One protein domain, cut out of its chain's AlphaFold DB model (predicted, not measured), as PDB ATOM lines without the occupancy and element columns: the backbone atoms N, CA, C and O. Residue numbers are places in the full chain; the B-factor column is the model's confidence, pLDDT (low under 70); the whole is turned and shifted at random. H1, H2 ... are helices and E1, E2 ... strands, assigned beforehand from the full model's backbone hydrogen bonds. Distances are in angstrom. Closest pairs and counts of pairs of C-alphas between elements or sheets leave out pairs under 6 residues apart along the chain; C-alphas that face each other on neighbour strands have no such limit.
ATOM      1  N   VAL A   3     266.815 203.121 179.702       97.69
ATOM      2  CA  VAL A   3     266.090 201.923 179.264       97.69
ATOM      3  C   VAL A   3     266.313 201.772 177.766       97.69
ATOM      4  O   VAL A   3     266.354 202.773 177.054       97.69
ATOM      5  N   PHE A   4     266.461 200.547 177.281       98.00
ATOM      6  CA  PHE A   4     266.721 200.273 175.872       98.00
ATOM      7  C   PHE A   4     266.098 198.946 175.432       98.00
ATOM      8  O   PHE A   4     265.776 198.103 176.273       98.00
ATOM      9  N   THR A   5     265.909 198.781 174.122       98.12
ATOM     10  CA  THR A   5     265.457 197.516 173.521       98.12
ATOM     11  C   THR A   5     266.576 196.478 173.502       98.12
ATOM     12  O   THR A   5     267.760 196.792 173.642       98.12
ATOM     13  N   ASP A   6     266.209 195.216 173.315       96.12
ATOM     14  CA  ASP A   6     267.163 194.117 173.205       96.12
ATOM     15  C   ASP A   6     268.101 194.249 171.998       96.12
ATOM     16  O   ASP A   6     269.250 193.823 172.113       96.12
ATOM     17  N   GLY A   7     267.689 194.925 170.918       97.31
ATOM     18  CA  GLY A   7     268.568 195.315 169.809       97.31
ATOM     19  C   GLY A   7     269.855 196.014 170.271       97.31
ATOM     20  O   GLY A   7     270.940 195.681 169.801       97.31
ATOM     21  N   VAL A   8     269.775 196.888 171.284       97.81
ATOM     22  CA  VAL A   8     270.954 197.540 171.891       97.81
ATOM     23  C   VAL A   8     271.795 196.542 172.692       97.81
ATOM     24  O   VAL A   8     273.016 196.527 172.576       97.81
ATOM     25  N   SER A   9     271.163 195.665 173.479       95.94
ATOM     26  CA  SER A   9     271.875 194.646 174.278       95.94
ATOM     27  C   SER A   9     272.520 193.530 173.443       95.94
ATOM     28  O   SER A   9     273.403 192.812 173.918       95.94
ATOM     29  N   ASN A  10     272.056 193.359 172.206       96.75
ATOM     30  CA  ASN A  10     272.538 192.359 171.264       96.75
ATOM     31  C   ASN A  10     273.556 192.922 170.258       96.75
ATOM     32  O   ASN A  10     274.127 192.137 169.494       96.75
ATOM     33  N   ALA A  11     273.800 194.234 170.269       97.69
ATOM     34  CA  ALA A  11     274.727 194.897 169.363       97.69
ATOM     35  C   ALA A  11     276.143 194.294 169.443       97.69
ATOM     36  O   ALA A  11     276.621 193.891 170.507       97.69
ATOM     37  N   GLY A  12     276.809 194.177 168.294       96.12
ATOM     38  CA  GLY A  12     278.171 193.653 168.166       96.12
ATOM     39  C   GLY A  12     278.309 192.133 168.287       96.12
ATOM     40  O   GLY A  12     279.344 191.571 167.914       96.12
ATOM     41  N   ARG A  13     277.256 191.407 168.702       95.50
ATOM     42  CA  ARG A  13     277.288 189.933 168.805       95.50
ATOM     43  C   ARG A  13     277.594 189.258 167.469       95.50
ATOM     44  O   ARG A  13     278.352 188.293 167.434       95.50
ATOM     45  N   ARG A  14     277.051 189.776 166.361       90.69
ATOM     46  CA  ARG A  14     277.295 189.244 165.002       90.69
ATOM     47  C   ARG A  14     278.736 189.456 164.540       90.69
ATOM     48  O   ARG A  14     279.258 188.634 163.792       90.69
ATOM     49  N   ALA A  15     279.366 190.534 164.999       89.38
ATOM     50  CA  ALA A  15     280.762 190.857 164.728       89.38
ATOM     51  C   ALA A  15     281.742 190.135 165.676       89.38
ATOM     52  O   ALA A  15     282.953 190.247 165.501       89.38
ATOM     53  N   GLY A  16     281.237 189.392 166.671       93.25
ATOM     54  CA  GLY A  16     282.046 188.692 167.671       93.25
ATOM     55  C   GLY A  16     282.610 189.596 168.772       93.25
ATOM     56  O   GLY A  16     283.411 189.128 169.576       93.25
ATOM     57  N   CYS A  17     282.193 190.863 168.826       91.88
ATOM     58  CA  CYS A  17     282.607 191.839 169.830       91.88
ATOM     59  C   CYS A  17     281.345 192.480 170.432       91.88
ATOM     60  O   CYS A  17     280.919 193.533 169.959       91.88
ATOM     61  N   PRO A  18     280.667 191.802 171.379       94.75
ATOM     62  CA  PRO A  18     279.417 192.298 171.945       94.75
ATOM     63  C   PRO A  18     279.630 193.624 172.676       94.75
ATOM     64  O   PRO A  18     280.627 193.801 173.377       94.75
ATOM     65  N   LEU A  19     278.676 194.540 172.523       96.19
ATOM     66  CA  LEU A  19     278.632 195.767 173.308       96.19
ATOM     67  C   LEU A  19     278.284 195.437 174.763       96.19
ATOM     68  O   LEU A  19     277.305 194.737 175.015       96.19
ATOM     69  N   GLU A  20     279.018 196.021 175.708       96.25
ATOM     70  CA  GLU A  20     278.628 196.074 177.118       96.25
ATOM     71  C   GLU A  20     277.937 197.421 177.397       96.25
ATOM     72  O   GLU A  20     278.614 198.449 177.505       96.25
ATOM     73  N   PRO A  21     276.591 197.476 177.511       92.31
ATOM     74  CA  PRO A  21     275.862 198.748 177.528       92.31
ATOM     75  C   PRO A  21     276.251 199.667 178.685       92.31
ATOM     76  O   PRO A  21     276.202 200.882 178.545       92.31
ATOM     77  N   LEU A  22     276.641 199.101 179.832       92.62
ATOM     78  CA  LEU A  22     277.061 199.887 180.990       92.62
ATOM     79  C   LEU A  22     278.410 200.583 180.762       92.62
ATOM     80  O   LEU A  22     278.589 201.707 181.219       92.62
ATOM     81  N   GLU A  23     279.335 199.936 180.053       93.25
ATOM     82  CA  GLU A  23     280.647 200.506 179.719       93.25
ATOM     83  C   GLU A  23     280.539 201.551 178.604       93.25
ATOM     84  O   GLU A  23     281.299 202.515 178.573       93.25
ATOM     85  N   ALA A  24     279.560 201.378 177.715       92.31
ATOM     86  CA  ALA A  24     279.275 202.289 176.615       92.31
ATOM     87  C   ALA A  24     278.515 203.561 177.032       92.31
ATOM     88  O   ALA A  24     278.359 204.480 176.228       92.31
ATOM     89  N   LEU A  25     278.016 203.632 178.270       91.81
ATOM     90  CA  LEU A  25     277.316 204.813 178.764       91.81
ATOM     91  C   LEU A  25     278.286 205.975 178.994       91.81
ATOM     92  O   LEU A  25     279.191 205.912 179.827       91.81
ATOM     93  N   THR A  26     278.029 207.096 178.322       84.81
ATOM     94  CA  THR A  26     278.710 208.358 178.616       84.81
ATOM     95  C   THR A  26     278.272 208.888 179.981       84.81
ATOM     96  O   THR A  26     277.081 208.984 180.282       84.81
ATOM     97  N   MET A  27     279.243 209.269 180.812       82.25
ATOM     98  CA  MET A  27     278.985 209.912 182.098       82.25
ATOM     99  C   MET A  27     278.891 211.433 181.934       82.25
ATOM    100  O   MET A  27     279.812 212.067 181.424       82.25
ATOM    101  N   GLY A  28     277.804 212.019 182.439       80.81
ATOM    102  CA  GLY A  28     277.542 213.459 182.351       80.81
ATOM    103  C   GLY A  28     276.798 213.867 181.075       80.81
ATOM    104  O   GLY A  28     276.553 213.051 180.193       80.81
ATOM    105  N   GLY A  29     276.407 215.141 181.006       88.25
ATOM    106  CA  GLY A  29     275.580 215.669 179.918       88.25
ATOM    107  C   GLY A  29     274.075 215.589 180.193       88.25
ATOM    108  O   GLY A  29     273.621 215.267 181.294       88.25
ATOM    109  N   SER A  30     273.293 215.957 179.185       93.25
ATOM    110  CA  SER A  30     271.836 215.887 179.204       93.25
ATOM    111  C   SER A  30     271.338 214.449 179.017       93.25
ATOM    112  O   SER A  30     272.067 213.562 178.577       93.25
ATOM    113  N   ALA A  31     270.054 214.211 179.298       94.75
ATOM    114  CA  ALA A  31     269.428 212.932 178.956       94.75
ATOM    115  C   ALA A  31     269.534 212.618 177.447       94.75
ATOM    116  O   ALA A  31     269.684 211.453 177.091       94.75
ATOM    117  N   SER A  32     269.504 213.641 176.579       94.81
ATOM    118  CA  SER A  32     269.693 213.465 175.130       94.81
ATOM    119  C   SER A  32     271.082 212.915 174.824       94.81
ATOM    120  O   SER A  32     271.187 211.904 174.143       94.81
ATOM    121  N   ASP A  33     272.127 213.507 175.415       95.38
ATOM    122  CA  ASP A  33     273.520 213.100 175.178       95.38
ATOM    123  C   ASP A  33     273.758 211.639 175.585       95.38
ATOM    124  O   ASP A  33     274.424 210.886 174.877       95.38
ATOM    125  N   ILE A  34     273.166 211.213 176.707       96.00
ATOM    126  CA  ILE A  34     273.250 209.826 177.182       96.00
ATOM    127  C   ILE A  34     272.537 208.871 176.213       96.00
ATOM    128  O   ILE A  34     273.077 207.816 175.881       96.00
ATOM    129  N   ALA A  35     271.322 209.218 175.777       96.75
ATOM    130  CA  ALA A  35     270.539 208.366 174.885       96.75
ATOM    131  C   ALA A  35     271.185 208.241 173.497       96.75
ATOM    132  O   ALA A  35     271.334 207.132 172.986       96.75
ATOM    133  N   GLU A  36     271.598 209.367 172.917       96.12
ATOM    134  CA  GLU A  36     272.253 209.433 171.609       96.12
ATOM    135  C   GLU A  36     273.619 208.742 171.634       96.12
ATOM    136  O   GLU A  36     273.923 207.973 170.725       96.12
ATOM    137  N   GLY A  37     274.410 208.938 172.696       96.62
ATOM    138  CA  GLY A  37     275.719 208.304 172.848       96.62
ATOM    139  C   GLY A  37     275.641 206.778 172.915       96.62
ATOM    140  O   GLY A  37     276.356 206.096 172.182       96.62
ATOM    141  N   LEU A  38     274.736 206.231 173.737       97.50
ATOM    142  CA  LEU A  38     274.561 204.777 173.828       97.50
ATOM    143  C   LEU A  38     274.026 204.187 172.515       97.50
ATOM    144  O   LEU A  38     274.484 203.128 172.087       97.50
ATOM    145  N   LEU A  39     273.071 204.863 171.867       97.56
ATOM    146  CA  LEU A  39     272.534 204.407 170.587       97.56
ATOM    147  C   LEU A  39     273.612 204.409 169.493       97.56
ATOM    148  O   LEU A  39     273.716 203.441 168.745       97.56
ATOM    149  N   ALA A  40     274.443 205.452 169.430       97.06
ATOM    150  CA  ALA A  40     275.567 205.520 168.501       97.06
ATOM    151  C   ALA A  40     276.575 204.385 168.746       97.06
ATOM    152  O   ALA A  40     276.947 203.692 167.802       97.06
ATOM    153  N   ALA A  41     276.939 204.119 170.005       97.12
ATOM    154  CA  ALA A  41     277.838 203.018 170.352       97.12
ATOM    155  C   ALA A  41     277.283 201.641 169.934       97.12
ATOM    156  O   ALA A  41     278.036 200.782 169.477       97.12
ATOM    157  N   ALA A  42     275.966 201.430 170.049       97.75
ATOM    158  CA  ALA A  42     275.313 200.206 169.584       97.75
ATOM    159  C   ALA A  42     275.340 200.064 168.057       97.75
ATOM    160  O   ALA A  42     275.670 198.994 167.544       97.75
ATOM    161  N   ILE A  43     275.067 201.146 167.325       96.94
ATOM    162  CA  ILE A  43     275.161 201.162 165.859       96.94
ATOM    163  C   ILE A  43     276.603 200.884 165.404       96.94
ATOM    164  O   ILE A  43     276.816 200.107 164.472       96.94
ATOM    165  N   ASP A  44     277.593 201.474 166.076       96.94
ATOM    166  CA  ASP A  44     279.013 201.278 165.775       96.94
ATOM    167  C   ASP A  44     279.481 199.847 166.073       96.94
ATOM    168  O   ASP A  44     280.225 199.266 165.279       96.94
ATOM    169  N   ALA A  45     279.005 199.238 167.165       96.88
ATOM    170  CA  ALA A  45     279.268 197.831 167.475       96.88
ATOM    171  C   ALA A  45     278.728 196.895 166.376       96.88
ATOM    172  O   ALA A  45     279.364 195.896 166.030       96.88
ATOM    173  N   ASP A  46     277.603 197.266 165.764       96.94
ATOM    174  CA  ASP A  46     277.025 196.613 164.586       96.94
ATOM    175  C   ASP A  46     277.635 197.095 163.248       96.94
ATOM    176  O   ASP A  46     277.118 196.793 162.170       96.94
ATOM    177  N   GLN A  47     278.764 197.813 163.283       95.75
ATOM    178  CA  GLN A  47     279.500 198.298 162.107       95.75
ATOM    179  C   GLN A  47     278.634 199.156 161.170       95.75
ATOM    180  O   GLN A  47     278.710 199.052 159.941       95.75
ATOM    181  N   GLY A  48     277.765 199.985 161.754       94.94
ATOM    182  CA  GLY A  48     276.838 200.849 161.028       94.94
ATOM    183  C   GLY A  48     275.641 200.115 160.418       94.94
ATOM    184  O   GLY A  48     274.907 200.708 159.628       94.94
ATOM    185  N   ARG A  49     275.438 198.829 160.737       94.06
ATOM    186  CA  ARG A  49     274.340 198.007 160.205       94.06
ATOM    187  C   ARG A  49     273.580 197.306 161.334       94.06
ATOM    188  O   ARG A  49     273.833 196.122 161.566       94.06
ATOM    189  N   PRO A  50     272.639 198.011 161.992       94.56
ATOM    190  CA  PRO A  50     271.830 197.448 163.067       94.56
ATOM    191  C   PRO A  50     271.226 196.098 162.682       94.56
ATOM    192  O   PRO A  50     270.620 195.953 161.616       94.56
ATOM    193  N   GLY A  51     271.426 195.097 163.535       92.00
ATOM    194  CA  GLY A  51     270.875 193.760 163.323       92.00
ATOM    195  C   GLY A  51     269.384 193.633 163.651       92.00
ATOM    196  O   GLY A  51     268.777 192.652 163.221       92.00
ATOM    197  N   ASP A  52     268.840 194.587 164.409       95.75
ATOM    198  CA  ASP A  52     267.474 194.640 164.937       95.75
ATOM    199  C   ASP A  52     267.081 196.100 165.254       95.75
ATOM    200  O   ASP A  52     267.936 196.991 165.231       95.75
ATOM    201  N   ASP A  53     265.810 196.345 165.576       96.81
ATOM    202  CA  ASP A  53     265.312 197.663 165.975       96.81
ATOM    203  C   ASP A  53     265.945 198.128 167.302       96.81
ATOM    204  O   ASP A  53     265.845 197.490 168.359       96.81
ATOM    205  N   MET A  54     266.584 199.299 167.269       97.50
ATOM    206  CA  MET A  54     267.267 199.888 168.421       97.50
ATOM    207  C   MET A  54     266.538 201.133 168.918       97.50
ATOM    208  O   MET A  54     266.324 202.086 168.170       97.50
ATOM    209  N   ALA A  55     266.215 201.159 170.210       97.69
ATOM    210  CA  ALA A  55     265.730 202.356 170.881       97.69
ATOM    211  C   ALA A  55     266.393 202.518 172.251       97.69
ATOM    212  O   ALA A  55     266.577 201.545 172.983       97.69
ATOM    213  N   VAL A  56     266.708 203.766 172.604       97.94
ATOM    214  CA  VAL A  56     267.238 204.163 173.913       97.94
ATOM    215  C   VAL A  56     266.392 205.308 174.459       97.94
ATOM    216  O   VAL A  56     266.121 206.286 173.766       97.94
ATOM    217  N   VAL A  57     265.986 205.197 175.721       97.69
ATOM    218  CA  VAL A  57     265.267 206.231 176.464       97.69
ATOM    219  C   VAL A  57     266.061 206.576 177.713       97.69
ATOM    220  O   VAL A  57     266.329 205.713 178.550       97.69
ATOM    221  N   ALA A  58     266.391 207.855 177.871       96.31
ATOM    222  CA  ALA A  58     267.044 208.374 179.063       96.31
ATOM    223  C   ALA A  58     266.134 209.357 179.808       96.31
ATOM    224  O   ALA A  58     265.480 210.215 179.218       96.31
ATOM    225  N   LEU A  59     266.126 209.240 181.135       95.06
ATOM    226  CA  LEU A  59     265.449 210.149 182.053       95.06
ATOM    227  C   LEU A  59     266.473 210.729 183.030       95.06
ATOM    228  O   LEU A  59     267.098 209.981 183.795       95.06
TER     229      LEU A  59
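This is residues 3 to 59 of the 81 residues of an uncharacterized protein of Chloroflexi bacterium (UniProt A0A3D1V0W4). With little regular structure, the domain is one long helix, H2, set among loops: the link of residues 10 to 30 runs back along one side of it, and strand E1 packs on another. The printed part has 57 residues, with H1, H2 and E1 in that order; the named elements hold only 22 residues, mostly helix. It is compact, with a radius of gyration of the C-alphas of 10.5 A, and elongated, spanning 30 by 19 by 16 A.

H1 is residues 6 to 9, with C-alpha 6 at (267.163, 194.117, 173.205). H2 is residues 31 to 45, 21.4 A long, from C-alpha 31 at (269.428, 212.932, 178.956). E1 is residues 56 to 58, ending at C-alpha 58 at (267.044, 208.374, 179.063).

H1 and H2 are close but not clearly touching; their closest C-alphas, of Val 8 and Ala 42, are 5.6 A apart. The closest C-alphas of H2 and E1, of Ala 31 and Ala 58, are 5.1 A apart. E1 pairs with no named strand, but residues 3 to 4 pair antiparallel with its residues 56 to 57. In H2 every O i to N i+4 pair is within hydrogen-bond range; H1 is too short for one.

The farthest C-alphas, of Gly 16 and Ser 30, are 31.3 A apart. The printed part has no cut. The link from H1 to H2 is long. No printed residue is under 70 in pLDDT.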